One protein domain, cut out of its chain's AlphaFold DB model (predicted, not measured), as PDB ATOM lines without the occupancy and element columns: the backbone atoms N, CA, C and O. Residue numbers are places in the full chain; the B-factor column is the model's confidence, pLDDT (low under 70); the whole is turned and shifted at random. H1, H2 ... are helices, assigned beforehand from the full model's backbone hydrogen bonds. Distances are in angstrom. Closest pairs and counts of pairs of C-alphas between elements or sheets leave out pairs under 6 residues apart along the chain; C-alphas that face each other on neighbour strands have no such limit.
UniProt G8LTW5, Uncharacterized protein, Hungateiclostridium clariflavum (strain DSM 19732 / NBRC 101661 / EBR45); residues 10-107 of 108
ATOM      1  N   MET A  10      33.478 -36.872  -8.034       81.88
ATOM      2  CA  MET A  10      33.202 -36.998  -6.600       81.88
ATOM      3  C   MET A  10      31.711 -36.877  -6.275       81.88
ATOM      4  O   MET A  10      31.198 -37.672  -5.494       81.88
ATOM      5  N   ASP A  11      31.002 -35.951  -6.918       80.69
ATOM      6  CA  ASP A  11      29.569 -35.744  -6.689       80.69
ATOM      7  C   ASP A  11      28.766 -36.957  -7.170       80.69
ATOM      8  O   ASP A  11      27.899 -37.458  -6.462       80.69
ATOM      9  N   LEU A  12      29.122 -37.512  -8.333       81.00
ATOM     10  CA  LEU A  12      28.495 -38.730  -8.860       81.00
ATOM     11  C   LEU A  12      28.735 -39.953  -7.960       81.00
ATOM     12  O   LEU A  12      27.844 -40.787  -7.785       81.00
ATOM     13  N   LEU A  13      29.938 -40.079  -7.395       81.81
ATOM     14  CA  LEU A  13      30.269 -41.154  -6.458       81.81
ATOM     15  C   LEU A  13      29.496 -41.010  -5.144       81.81
ATOM     16  O   LEU A  13      28.971 -42.006  -4.639       81.81
ATOM     17  N   ASN A  14      29.383 -39.786  -4.629       82.06
ATOM     18  CA  ASN A  14      28.600 -39.481  -3.435       82.06
ATOM     19  C   ASN A  14      27.116 -39.800  -3.649       82.06
ATOM     20  O   ASN A  14      26.524 -40.502  -2.827       82.06
ATOM     21  N   ASP A  15      26.548 -39.394  -4.785       83.12
ATOM     22  CA  ASP A  15      25.155 -39.665  -5.149       83.12
ATOM     23  C   ASP A  15      24.885 -41.166  -5.230       83.12
ATOM     24  O   ASP A  15      23.931 -41.678  -4.642       83.12
ATOM     25  N   LYS A  16      25.776 -41.917  -5.879       85.25
ATOM     26  CA  LYS A  16      25.647 -43.373  -5.968       85.25
ATOM     27  C   LYS A  16      25.756 -44.044  -4.598       85.25
ATOM     28  O   LYS A  16      25.019 -44.987  -4.307       85.25
ATOM     29  N   MET A  17      26.656 -43.570  -3.736       85.88
ATOM     30  CA  MET A  17      26.780 -44.084  -2.370       85.88
ATOM     31  C   MET A  17      25.506 -43.811  -1.562       85.88
ATOM     32  O   MET A  17      25.035 -44.693  -0.839       85.88
ATOM     33  N   LEU A  18      24.941 -42.612  -1.697       83.81
ATOM     34  CA  LEU A  18      23.706 -42.204  -1.036       83.81
ATOM     35  C   LEU A  18      22.519 -43.048  -1.511       83.81
ATOM     36  O   LEU A  18      21.809 -43.615  -0.682       83.81
ATOM     37  N   GLN A  19      22.384 -43.242  -2.825       84.94
ATOM     38  CA  GLN A  19      21.391 -44.133  -3.430       84.94
ATOM     39  C   GLN A  19      21.480 -45.551  -2.848       84.94
ATOM     40  O   GLN A  19      20.467 -46.134  -2.465       84.94
ATOM     41  N   VAL A  20      22.683 -46.130  -2.762       87.75
ATOM     42  CA  VAL A  20      22.874 -47.487  -2.218       87.75
ATOM     43  C   VAL A  20      22.485 -47.557  -0.742       87.75
ATOM     44  O   VAL A  20      21.834 -48.518  -0.329       87.75
ATOM     45  N   LYS A  21      22.852 -46.550   0.058       84.25
ATOM     46  CA  LYS A  21      22.495 -46.493   1.483       84.25
ATOM     47  C   LYS A  21      20.984 -46.388   1.686       84.25
ATOM     48  O   LYS A  21      20.454 -47.120   2.519       84.25
ATOM     49  N   LEU A  22      20.305 -45.543   0.911       83.75
ATOM     50  CA  LEU A  22      18.852 -45.380   0.976       83.75
ATOM     51  C   LEU A  22      18.121 -46.649   0.535       83.75
ATOM     52  O   LEU A  22      17.253 -47.123   1.259       83.75
ATOM     53  N   ASN A  23      18.524 -47.258  -0.585       85.75
ATOM     54  CA  ASN A  23      17.942 -48.526  -1.036       85.75
ATOM     55  C   ASN A  23      18.119 -49.637   0.011       85.75
ATOM     56  O   ASN A  23      17.185 -50.381   0.276       85.75
ATOM     57  N   ASN A  24      19.283 -49.717   0.659       88.56
ATOM     58  CA  ASN A  24      19.513 -50.689   1.728       88.56
ATOM     59  C   ASN A  24      18.639 -50.404   2.961       88.56
ATOM     60  O   ASN A  24      18.055 -51.325   3.523       88.56
ATOM     61  N   ALA A  25      18.510 -49.137   3.368       84.44
ATOM     62  CA  ALA A  25      17.624 -48.759   4.468       84.44
ATOM     63  C   ALA A  25      16.165 -49.138   4.166       84.44
ATOM     64  O   ALA A  25      15.499 -49.728   5.013       84.44
ATOM     65  N   ILE A  26      15.704 -48.885   2.939       84.94
ATOM     66  CA  ILE A  26      14.383 -49.289   2.453       84.94
ATOM     67  C   ILE A  26      14.225 -50.815   2.473       84.94
ATOM     68  O   ILE A  26      13.232 -51.314   2.991       84.94
ATOM     69  N   ASP A  27      15.199 -51.572   1.966       87.06
ATOM     70  CA  ASP A  27      15.152 -53.039   1.972       87.06
ATOM     71  C   ASP A  27      15.111 -53.610   3.397       87.06
ATOM     72  O   ASP A  27      14.458 -54.624   3.650       87.06
ATOM     73  N   MET A  28      15.798 -52.965   4.343       87.62
ATOM     74  CA  MET A  28      15.742 -53.327   5.758       87.62
ATOM     75  C   MET A  28      14.368 -53.044   6.359       87.62
ATOM     76  O   MET A  28      13.843 -53.904   7.062       87.62
ATOM     77  N   LEU A  29      13.764 -51.897   6.035       84.38
ATOM     78  CA  LEU A  29      12.386 -51.584   6.420       84.38
ATOM     79  C   LEU A  29      11.409 -52.623   5.846       84.38
ATOM     80  O   LEU A  29      10.624 -53.183   6.604       84.38
ATOM     81  N   LYS A  30      11.527 -52.975   4.556       83.69
ATOM     82  CA  LYS A  30      10.704 -54.004   3.881       83.69
ATOM     83  C   LYS A  30      10.759 -55.365   4.556       83.69
ATOM     84  O   LYS A  30       9.769 -56.082   4.597       83.69
ATOM     85  N   LYS A  31      11.926 -55.735   5.076       86.38
ATOM     86  CA  LYS A  31      12.127 -57.018   5.758       86.38
ATOM     87  C   LYS A  31      11.715 -56.989   7.231       86.38
ATOM     88  O   LYS A  31      11.809 -58.020   7.885       86.38
ATOM     89  N   GLY A  32      11.299 -55.834   7.758       81.19
ATOM     90  CA  GLY A  32      11.054 -55.654   9.188       81.19
ATOM     91  C   GLY A  32      12.338 -55.656  10.027       81.19
ATOM     92  O   GLY A  32      12.279 -55.807  11.243       81.19
ATOM     93  N   ASN A  33      13.507 -55.458   9.412       87.31
ATOM     94  CA  ASN A  33      14.810 -55.444  10.085       87.31
ATOM     95  C   ASN A  33      15.088 -54.083  10.753       87.31
ATOM     96  O   ASN A  33      16.165 -53.496  10.593       87.31
ATOM     97  N   THR A  34      14.115 -53.561  11.501       85.88
ATOM     98  CA  THR A  34      14.192 -52.259  12.179       85.88
ATOM     99  C   THR A  34      15.300 -52.218  13.225       85.88
ATOM    100  O   THR A  34      15.990 -51.211  13.333       85.88
ATOM    101  N   GLU A  35      15.562 -53.319  13.931       88.19
ATOM    102  CA  GLU A  35      16.668 -53.400  14.893       88.19
ATOM    103  C   GLU A  35      18.042 -53.212  14.248       88.19
ATOM    104  O   GLU A  35      18.906 -52.515  14.784       88.19
ATOM    105  N   GLU A  36      18.277 -53.848  13.100       88.88
ATOM    106  CA  GLU A  36      19.555 -53.726  12.402       88.88
ATOM    107  C   GLU A  36      19.713 -52.324  11.809       88.88
ATOM    108  O   GLU A  36      20.789 -51.724  11.911       88.88
ATOM    109  N   LEU A  37      18.629 -51.778  11.255       88.81
ATOM    110  CA  LEU A  37      18.591 -50.402  10.786       88.81
ATOM    111  C   LEU A  37      18.897 -49.424  11.929       88.81
ATOM    112  O   LEU A  37      19.809 -48.610  11.792       88.81
ATOM    113  N   ALA A  38      18.237 -49.554  13.081       89.00
ATOM    114  CA  ALA A  38      18.499 -48.738  14.264       89.00
ATOM    115  C   ALA A  38      19.959 -48.837  14.713       89.00
ATOM    116  O   ALA A  38      20.614 -47.818  14.920       89.00
ATOM    117  N   LYS A  39      20.519 -50.052  14.785       90.00
ATOM    118  CA  LYS A  39      21.938 -50.264  15.121       90.00
ATOM    119  C   LYS A  39      22.868 -49.538  14.154       90.00
ATOM    120  O   LYS A  39      23.882 -48.995  14.588       90.00
ATOM    121  N   LYS A  40      22.556 -49.518  12.854       87.88
ATOM    122  CA  LYS A  40      23.336 -48.763  11.860       87.88
ATOM    123  C   LYS A  40      23.203 -47.259  12.069       87.88
ATOM    124  O   LYS A  40      24.222 -46.578  12.080       87.88
ATOM    125  N   LEU A  41      21.989 -46.761  12.290       87.38
ATOM    126  CA  LEU A  41      21.731 -45.343  12.552       87.38
ATOM    127  C   LEU A  41      22.367 -44.880  13.873       87.38
ATOM    128  O   LEU A  41      22.784 -43.733  13.980       87.38
ATOM    129  N   ASN A  42      22.481 -45.749  14.878       87.88
ATOM    130  CA  ASN A  42      23.130 -45.466  16.168       87.88
ATOM    131  C   ASN A  42      24.650 -45.419  16.097       87.88
ATOM    132  O   ASN A  42      25.277 -44.784  16.935       87.88
ATOM    133  N   LYS A  43      25.248 -46.064  15.095       89.12
ATOM    134  CA  LYS A  43      26.691 -45.979  14.844       89.12
ATOM    135  C   LYS A  43      27.090 -44.721  14.071       89.12
ATOM    136  O   LYS A  43      28.281 -44.476  13.916       89.12
ATOM    137  N   MET A  44      26.122 -43.978  13.541       85.81
ATOM    138  CA  MET A  44      26.347 -42.740  12.800       85.81
ATOM    139  C   MET A  44      26.131 -41.534  13.713       85.81
ATOM    140  O   MET A  44      25.340 -41.600  14.656       85.81
ATOM    141  N   ASP A  45      26.796 -40.423  13.400       89.06
ATOM    142  CA  ASP A  45      26.493 -39.146  14.038       89.06
ATOM    143  C   ASP A  45      25.069 -38.713  13.658       89.06
ATOM    144  O   ASP A  45      24.703 -38.659  12.480       89.06
ATOM    145  N   LYS A  46      24.243 -38.435  14.671       87.00
ATOM    146  CA  LYS A  46      22.840 -38.050  14.482       87.00
ATOM    147  C   LYS A  46      22.706 -36.709  13.768       87.00
ATOM    148  O   LYS A  46      21.791 -36.557  12.965       87.00
ATOM    149  N   ASN A  47      23.597 -35.757  14.055       88.19
ATOM    150  CA  ASN A  47      23.614 -34.449  13.399       88.19
ATOM    151  C   ASN A  47      23.919 -34.616  11.916       88.19
ATOM    152  O   ASN A  47      23.129 -34.180  11.086       88.19
ATOM    153  N   GLU A  48      24.995 -35.338  11.601       85.25
ATOM    154  CA  GLU A  48      25.408 -35.589  10.218       85.25
ATOM    155  C   GLU A  48      24.322 -36.346   9.440       85.25
ATOM    156  O   GLU A  48      24.035 -36.037   8.286       85.25
ATOM    157  N   LEU A  49      23.682 -37.335  10.071       84.69
ATOM    158  CA  LEU A  49      22.573 -38.070   9.467       84.69
ATOM    159  C   LEU A  49      21.409 -37.138   9.117       84.69
ATOM    160  O   LEU A  49      20.847 -37.229   8.028       84.69
ATOM    161  N   ILE A  50      21.044 -36.255  10.041       86.69
ATOM    162  CA  ILE A  50      19.938 -35.319   9.860       86.69
ATOM    163  C   ILE A  50      20.257 -34.277   8.794       86.69
ATOM    164  O   ILE A  50      19.388 -33.979   7.977       86.69
ATOM    165  N   GLU A  51      21.483 -33.765   8.763       87.19
ATOM    166  CA  GLU A  51      21.960 -32.871   7.708       87.19
ATOM    167  C   GLU A  51      21.892 -33.555   6.343       87.19
ATOM    168  O   GLU A  51      21.249 -33.031   5.437       87.19
ATOM    169  N   LYS A  52      22.411 -34.780   6.219       82.00
ATOM    170  CA  LYS A  52      22.352 -35.543   4.962       82.00
ATOM    171  C   LYS A  52      20.936 -35.836   4.505       82.00
ATOM    172  O   LYS A  52      20.665 -35.828   3.310       82.00
ATOM    173  N   ILE A  53      20.031 -36.125   5.436       83.56
ATOM    174  CA  ILE A  53      18.622 -36.310   5.096       83.56
ATOM    175  C   ILE A  53      17.997 -34.983   4.644       83.56
ATOM    176  O   ILE A  53      17.229 -34.979   3.690       83.56
ATOM    177  N   ASN A  54      18.338 -33.861   5.279       83.50
ATOM    178  CA  ASN A  54      17.848 -32.539   4.881       83.50
ATOM    179  C   ASN A  54      18.372 -32.088   3.511       83.50
ATOM    180  O   ASN A  54      17.686 -31.340   2.823       83.50
ATOM    181  N   GLU A  55      19.575 -32.514   3.126       82.25
ATOM    182  CA  GLU A  55      20.145 -32.259   1.798       82.25
ATOM    183  C   GLU A  55      19.418 -33.026   0.685       82.25
ATOM    184  O   GLU A  55      19.504 -32.653  -0.486       82.25
ATOM    185  N   ILE A  56      18.709 -34.105   1.029       79.19
ATOM    186  CA  ILE A  56      17.910 -34.859   0.073       79.19
ATOM    187  C   ILE A  56      16.570 -34.134  -0.123       79.19
ATOM    188  O   ILE A  56      15.627 -34.308   0.649       79.19
ATOM    189  N   ASP A  57      16.485 -33.336  -1.184       77.50
ATOM    190  CA  ASP A  57      15.235 -32.747  -1.665       77.50
ATOM    191  C   ASP A  57      14.518 -33.662  -2.683       77.50
ATOM    192  O   ASP A  57      15.029 -34.707  -3.097       77.50
ATOM    193  N   GLU A  58      13.312 -33.277  -3.109       71.62
ATOM    194  CA  GLU A  58      12.539 -34.031  -4.110       71.62
ATOM    195  C   GLU A  58      13.300 -34.223  -5.428       71.62
ATOM    196  O   GLU A  58      13.180 -35.264  -6.081       71.62
ATOM    197  N   ASN A  59      14.104 -33.235  -5.828       77.56
ATOM    198  CA  ASN A  59      14.917 -33.327  -7.037       77.56
ATOM    199  C   ASN A  59      16.013 -34.374  -6.859       77.56
ATOM    200  O   ASN A  59      16.207 -35.219  -7.732       77.56
ATOM    201  N   LYS A  60      16.680 -34.376  -5.706       78.31
ATOM    202  CA  LYS A  60      17.715 -35.333  -5.353       78.31
ATOM    203  C   LYS A  60      17.147 -36.737  -5.257       78.31
ATOM    204  O   LYS A  60      17.756 -37.655  -5.786       78.31
ATOM    205  N   LEU A  61      15.962 -36.920  -4.678       76.81
ATOM    206  CA  LEU A  61      15.277 -38.219  -4.663       76.81
ATOM    207  C   LEU A  61      15.031 -38.752  -6.079       76.81
ATOM    208  O   LEU A  61      15.321 -39.921  -6.350       76.81
ATOM    209  N   LYS A  62      14.565 -37.889  -6.991       76.81
ATOM    210  CA  LYS A  62      14.363 -38.233  -8.409       76.81
ATOM    211  C   LYS A  62      15.684 -38.582  -9.098       76.81
ATOM    212  O   LYS A  62      15.748 -39.570  -9.825       76.81
ATOM    213  N   GLU A  63      16.755 -37.833  -8.831       79.88
ATOM    214  CA  GLU A  63      18.099 -38.122  -9.357       79.88
ATOM    215  C   GLU A  63      18.681 -39.435  -8.821       79.88
ATOM    216  O   GLU A  63      19.317 -40.188  -9.560       79.88
ATOM    217  N   LEU A  64      18.454 -39.721  -7.538       77.31
ATOM    218  CA  LEU A  64      18.927 -40.924  -6.864       77.31
ATOM    219  C   LEU A  64      18.172 -42.176  -7.313       77.31
ATOM    220  O   LEU A  64      18.596 -43.264  -6.936       77.31
ATOM    221  N   ASN A  65      17.100 -42.054  -8.107       75.94
ATOM    222  CA  ASN A  65      16.361 -43.163  -8.717       75.94
ATOM    223  C   ASN A  65      16.204 -44.354  -7.751       75.94
ATOM    224  O   ASN A  65      16.771 -45.435  -7.959       75.94
ATOM    225  N   LEU A  66      15.554 -44.100  -6.612       77.06
ATOM    226  CA  LEU A  66      15.365 -45.100  -5.565       77.06
ATOM    227  C   LEU A  66      14.512 -46.264  -6.085       77.06
ATOM    228  O   LEU A  66      13.587 -46.076  -6.871       77.06
ATOM    229  N   LYS A  67      14.808 -47.484  -5.632       69.81
ATOM    230  CA  LYS A  67      14.124 -48.718  -6.059       69.81
ATOM    231  C   LYS A  67      12.819 -48.959  -5.295       69.81
ATOM    232  O   LYS A  67      12.554 -50.079  -4.855       69.81
ATOM    233  N   ILE A  68      12.040 -47.913  -5.069       72.31
ATOM    234  CA  ILE A  68      10.771 -48.030  -4.365       72.31
ATOM    235  C   ILE A  68       9.730 -47.112  -4.993       72.31
ATOM    236  O   ILE A  68      10.017 -45.956  -5.303       72.31
ATOM    237  N   ASP A  69       8.533 -47.653  -5.200       75.44
ATOM    238  CA  ASP A  69       7.390 -46.883  -5.671       75.44
ATOM    239  C   ASP A  69       6.596 -46.274  -4.503       75.44
ATOM    240  O   ASP A  69       6.763 -46.622  -3.334       75.44
ATOM    241  N   LYS A  70       5.717 -45.328  -4.833       73.62
ATOM    242  CA  LYS A  70       4.923 -44.570  -3.860       73.62
ATOM    243  C   LYS A  70       3.996 -45.444  -3.013       73.62
ATOM    244  O   LYS A  70       3.779 -45.145  -1.838       73.62
ATOM    245  N   ASP A  71       3.420 -46.487  -3.596       79.56
ATOM    246  CA  ASP A  71       2.443 -47.324  -2.901       79.56
ATOM    247  C   ASP A  71       3.145 -48.262  -1.923       79.56
ATOM    248  O   ASP A  71       2.688 -48.451  -0.794       79.56
ATOM    249  N   GLU A  72       4.300 -48.788  -2.316       79.75
ATOM    250  CA  GLU A  72       5.176 -49.566  -1.458       79.75
ATOM    251  C   GLU A  72       5.768 -48.697  -0.339       79.75
ATOM    252  O   GLU A  72       5.780 -49.129   0.810       79.75
ATOM    253  N   MET A  73       6.156 -47.445  -0.613       78.56
ATOM    254  CA  MET A  73       6.595 -46.497   0.426       78.56
ATOM    255  C   MET A  73       5.515 -46.272   1.485       78.56
ATOM    256  O   MET A  73       5.783 -46.395   2.680       78.56
ATOM    257  N   LYS A  74       4.278 -45.995   1.061       80.50
ATOM    258  CA  LYS A  74       3.151 -45.805   1.981       80.50
ATOM    259  C   LYS A  74       2.862 -47.055   2.796       80.50
ATOM    260  O   LYS A  74       2.611 -46.950   3.994       80.50
ATOM    261  N   LYS A  75       2.904 -48.232   2.170       83.06
ATOM    262  CA  LYS A  75       2.765 -49.502   2.889       83.06
ATOM    263  C   LYS A  75       3.858 -49.654   3.929       83.06
ATOM    264  O   LYS A  75       3.523 -49.888   5.075       83.06
ATOM    265  N   LEU A  76       5.119 -49.402   3.592       80.50
ATOM    266  CA  LEU A  76       6.215 -49.519   4.553       80.50
ATOM    267  C   LEU A  76       6.092 -48.578   5.739       80.50
ATOM    268  O   LEU A  76       6.333 -49.002   6.863       80.50
ATOM    269  N   ILE A  77       5.708 -47.323   5.511       80.69
ATOM    270  CA  ILE A  77       5.496 -46.368   6.606       80.69
ATOM    271  C   ILE A  77       4.391 -46.853   7.556       80.69
ATOM    272  O   ILE A  77       4.477 -46.599   8.754       80.69
ATOM    273  N   ASN A  78       3.380 -47.547   7.028       81.81
ATOM    274  CA  ASN A  78       2.248 -48.055   7.803       81.81
ATOM    275  C   ASN A  78       2.493 -49.446   8.420       81.81
ATOM    276  O   ASN A  78       1.958 -49.737   9.485       81.81
ATOM    277  N   GLU A  79       3.247 -50.315   7.746       81.94
ATOM    278  CA  GLU A  79       3.524 -51.700   8.151       81.94
ATOM    279  C   GLU A  79       4.678 -51.782   9.147       81.94
ATOM    280  O   GLU A  79       4.671 -52.621  10.047       81.94
ATOM    281  N   VAL A  80       5.681 -50.917   8.992       83.56
ATOM    282  CA  VAL A  80       6.807 -50.855   9.915       83.56
ATOM    283  C   VAL A  80       6.408 -50.042  11.135       83.56
ATOM    284  O   VAL A  80       5.967 -48.900  11.022       83.56
ATOM    285  N   ASP A  81       6.652 -50.599  12.320       86.25
ATOM    286  CA  ASP A  81       6.515 -49.852  13.563       86.25
ATOM    287  C   ASP A  81       7.632 -48.801  13.686       86.25
ATOM    288  O   ASP A  81       8.704 -49.015  14.262       86.25
ATOM    289  N   MET A  82       7.360 -47.635  13.102       84.75
ATOM    290  CA  MET A  82       8.235 -46.468  13.130       84.75
ATOM    291  C   MET A  82       8.436 -45.928  14.550       84.75
ATOM    292  O   MET A  82       9.462 -45.301  14.812       84.75
ATOM    293  N   ASN A  83       7.499 -46.182  15.469       86.31
ATOM    294  CA  ASN A  83       7.636 -45.766  16.864       86.31
ATOM    295  C   ASN A  83       8.670 -46.645  17.569       86.31
ATOM    296  O   ASN A  83       9.575 -46.124  18.220       86.31
ATOM    297  N   SER A  84       8.601 -47.962  17.366       88.50
ATOM    298  CA  SER A  84       9.633 -48.885  17.846       88.50
ATOM    299  C   SER A  84      11.000 -48.560  17.242       88.50
ATOM    300  O   SER A  84      11.998 -48.518  17.959       88.50
ATOM    301  N   LEU A  85      11.071 -48.255  15.939       88.06
ATOM    302  CA  LEU A  85      12.329 -47.845  15.307       88.06
ATOM    303  C   LEU A  85      12.879 -46.541  15.915       88.06
ATOM    304  O   LEU A  85      14.076 -46.473  16.185       88.06
ATOM    305  N   SER A  86      12.026 -45.548  16.187       90.56
ATOM    306  CA  SER A  86      12.420 -44.323  16.898       90.56
ATOM    307  C   SER A  86      13.025 -44.635  18.271       90.56
ATOM    308  O   SER A  86      14.141 -44.210  18.573       90.56
ATOM    309  N   GLN A  87      12.343 -45.457  19.072       90.88
ATOM    310  CA  GLN A  87      12.811 -45.850  20.404       90.88
ATOM    311  C   GLN A  87      14.150 -46.592  20.360       90.88
ATOM    312  O   GLN A  87      15.015 -46.357  21.202       90.88
ATOM    313  N   LEU A  88      14.350 -47.455  19.361       90.12
ATOM    314  CA  LEU A  88      15.612 -48.169  19.156       90.12
ATOM    315  C   LEU A  88      16.751 -47.231  18.740       90.12
ATOM    316  O   LEU A  88      17.909 -47.480  19.081       90.12
ATOM    317  N   ILE A  89      16.445 -46.172  17.990       89.12
ATOM    318  CA  ILE A  89      17.408 -45.124  17.642       89.12
ATOM    319  C   ILE A  89      17.751 -44.275  18.882       89.12
ATOM    320  O   ILE A  89      18.890 -43.829  19.028       89.12
ATOM    321  N   GLY A  90      16.795 -44.101  19.796       87.38
ATOM    322  CA  GLY A  90      16.976 -43.372  21.046       87.38
ATOM    323  C   GLY A  90      17.044 -41.870  20.804       87.38
ATOM    324  O   GLY A  90      16.104 -41.278  20.271       87.38
ATOM    325  N   ASP A  91      18.156 -41.243  21.184       84.56
ATOM    326  CA  ASP A  91      18.331 -39.797  21.061       84.56
ATOM    327  C   ASP A  91      18.134 -39.331  19.613       84.56
ATOM    328  O   ASP A  91      18.799 -39.794  18.678       84.56
ATOM    329  N   ARG A  92      17.201 -38.385  19.440       87.12
ATOM    330  CA  ARG A  92      16.759 -37.850  18.139       87.12
ATOM    331  C   ARG A  92      16.129 -38.890  17.207       87.12
ATOM    332  O   ARG A  92      15.995 -38.626  16.012       87.12
ATOM    333  N   GLY A  93      15.715 -40.040  17.737       86.69
ATOM    334  CA  GLY A  93      14.980 -41.066  17.001       86.69
ATOM    335  C   GLY A  93      13.745 -40.498  16.320       86.69
ATOM    336  O   GLY A  93      13.591 -40.678  15.113       86.69
ATOM    337  N   ASP A  94      12.951 -39.712  17.050       89.81
ATOM    338  CA  ASP A  94      11.722 -39.117  16.517       89.81
ATOM    339  C   ASP A  94      12.025 -38.193  15.333       89.81
ATOM    340  O   ASP A  94      11.391 -38.281  14.285       89.81
ATOM    341  N   GLU A  95      13.066 -37.364  15.457       90.75
ATOM    342  CA  GLU A  95      13.480 -36.437  14.404       90.75
ATOM    343  C   GLU A  95      13.982 -37.177  13.151       90.75
ATOM    344  O   GLU A  95      13.658 -36.794  12.025       90.75
ATOM    345  N   ILE A  96      14.756 -38.251  13.331       88.00
ATOM    346  CA  ILE A  96      15.256 -39.081  12.226       88.00
ATOM    347  C   ILE A  96      14.097 -39.782  11.525       88.00
ATOM    348  O   ILE A  96      14.024 -39.761  10.296       88.00
ATOM    349  N   ILE A  97      13.182 -40.377  12.291       88.25
ATOM    350  CA  ILE A  97      12.005 -41.060  11.758       88.25
ATOM    351  C   ILE A  97      11.111 -40.099  10.992       88.25
ATOM    352  O   ILE A  97      10.693 -40.429   9.884       88.25
ATOM    353  N   ASP A  98      10.848 -38.912  11.525       88.88
ATOM    354  CA  ASP A  98      10.024 -37.917  10.842       88.88
ATOM    355  C   ASP A  98      10.632 -37.492   9.511       88.88
ATOM    356  O   ASP A  98       9.921 -37.338   8.516       88.88
ATOM    357  N   LYS A  99      11.955 -37.340   9.453       86.00
ATOM    358  CA  LYS A  99      12.623 -37.009   8.197       86.00
ATOM    359  C   LYS A  99      12.635 -38.177   7.219       86.00
ATOM    360  O   LYS A  99      12.404 -37.958   6.036       86.00
ATOM    361  N   LEU A 100      12.843 -39.406   7.692       82.06
ATOM    362  CA  LEU A 100      12.713 -40.601   6.855       82.06
ATOM    363  C   LEU A 100      11.292 -40.718   6.297       82.06
ATOM    364  O   LEU A 100      11.137 -40.917   5.101       82.06
ATOM    365  N   LYS A 101      10.256 -40.511   7.117       83.75
ATOM    366  CA  LYS A 101       8.860 -40.477   6.657       83.75
ATOM    367  C   LYS A 101       8.653 -39.417   5.582       83.75
ATOM    368  O   LYS A 101       8.060 -39.733   4.562       83.75
ATOM    369  N   LYS A 102       9.183 -38.203   5.764       82.25
ATOM    370  CA  LYS A 102       9.124 -37.144   4.743       82.25
ATOM    371  C   LYS A 102       9.811 -37.571   3.448       82.25
ATOM    372  O   LYS A 102       9.181 -37.515   2.406       82.25
ATOM    373  N   LEU A 103      11.041 -38.090   3.511       77.94
ATOM    374  CA  LEU A 103      11.733 -38.622   2.330       77.94
ATOM    375  C   LEU A 103      10.929 -39.716   1.616       77.94
ATOM    376  O   LEU A 103      10.968 -39.810   0.392       77.94
ATOM    377  N   LEU A 104      10.232 -40.555   2.384       74.38
ATOM    378  CA  LEU A 104       9.428 -41.646   1.851       74.38
ATOM    379  C   LEU A 104       8.053 -41.184   1.323       74.38
ATOM    380  O   LEU A 104       7.500 -41.829   0.439       74.38
ATOM    381  N   ASP A 105       7.501 -40.083   1.829       75.12
ATOM    382  CA  ASP A 105       6.188 -39.553   1.427       75.12
ATOM    383  C   ASP A 105       6.278 -38.496   0.303       75.12
ATOM    384  O   ASP A 105       5.333 -38.334  -0.471       75.12
ATOM    385  N   SER A 106       7.431 -37.831   0.135       60.50
ATOM    386  CA  SER A 106       7.681 -36.707  -0.793       60.50
ATOM    387  C   SER A 106       7.673 -37.034  -2.304       60.50
ATOM    388  O   SER A 106       8.256 -36.313  -3.105       60.50
ATOM    389  N   ASN A 107       6.963 -38.072  -2.745       50.94
ATOM    390  CA  ASN A 107       6.674 -38.314  -4.166       50.94
ATOM    391  C   ASN A 107       5.274 -37.787  -4.553       50.94
ATOM    392  O   ASN A 107       4.391 -38.569  -4.945       50.94
TER     393      ASN A 107
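AT A GLANCE: This is residues 10 to 107 of the 108 residues of an uncharacterized protein of Hungateiclostridium clariflavum (strain DSM 19732 / NBRC 101661 / EBR45) (UniProt G8LTW5). Helices H3, H7 and H5 stand side by side in a curved row with H7 between the other two, and the long helix H1 crosses that row on one side. H1 folds back into H2 as a helical hairpin, H6 packs between H2 and H7 at one end of the body, and the short H4 lies towards the other end, near H1. The printed part has 98 residues with seven named helices, H1 to H7 in order along the chain, and no named strand, an all-helix class. It is compact, with a radius of gyration of the C-alphas of 12.6 A and spans of 33 by 30 by 18 A.

HOW THE PARTS SIT: H1, residues 10 to 30, touches H2, residues 34 to 42, with its residues 25 to 29 alone. They form a helical hairpin at 35.3 degrees, a steep tilt but only just, and run opposite ways; their closest C-alphas, of Met 28 and Leu 37, are 6.5 A apart. H7, residues 93 to 105, is the hub and touches three helices. It touches H3, residues 46 to 55, at a shallow tilt of 19 degrees, the same way; the closest C-alphas, of Ile 50 and Ile 96, are 6.5 A apart. With residues 101 to 105 alone it touches H5, residues 70 to 79, at a shallow tilt of 30 degrees, opposite ways; the closest C-alphas, of Met 73 and Leu 104, are 5.8 A apart. With residues 93 to 97 alone it touches H6, residues 82 to 89, at a steep tilt of 45 degrees, opposite ways; the closest C-alphas, of Ser 86 and Gly 93, are 4.1 A apart. H6 also touches H2, at a steep tilt of 43 degrees, the same way; the closest C-alphas, of Ala 38 and Ile 89, are 5.1 A apart. H4, residues 58 to 63, touches no helix but is near H1. H1 and H7 are near each other, while H1 and H3 are apart. In all seven helices every O i to N i+4 pair is within hydrogen-bond range.

IN THESE COORDINATES: H1 runs from Met 10, C-alpha at (33.202, -36.998, -6.600), to Lys 30, 30.1 A away. H2 runs from Thr 34 to Asn 42, H3 from Lys 46 to Glu 55 over 14.2 A, and H4 from Glu 58 to Glu 63. H5 runs from Lys 70 to Glu 79 over 14.0 A, and H6 from Met 82 to Ile 89. H7 runs 17.9 A from Gly 93, C-alpha at (14.980, -41.066, 17.001), to Asp 105, C-alpha at (6.188, -39.553, 1.427).

THE WHOLE: The two C-alphas farthest apart, of Met 10 and Glu 79, are 36.3 A apart. The printed part has no cut. The link from H4 to H5 is short, and the other five are tight. The mean pLDDT of the printed part is 83.1; residue 67 and residues 106 to 107 are under 70.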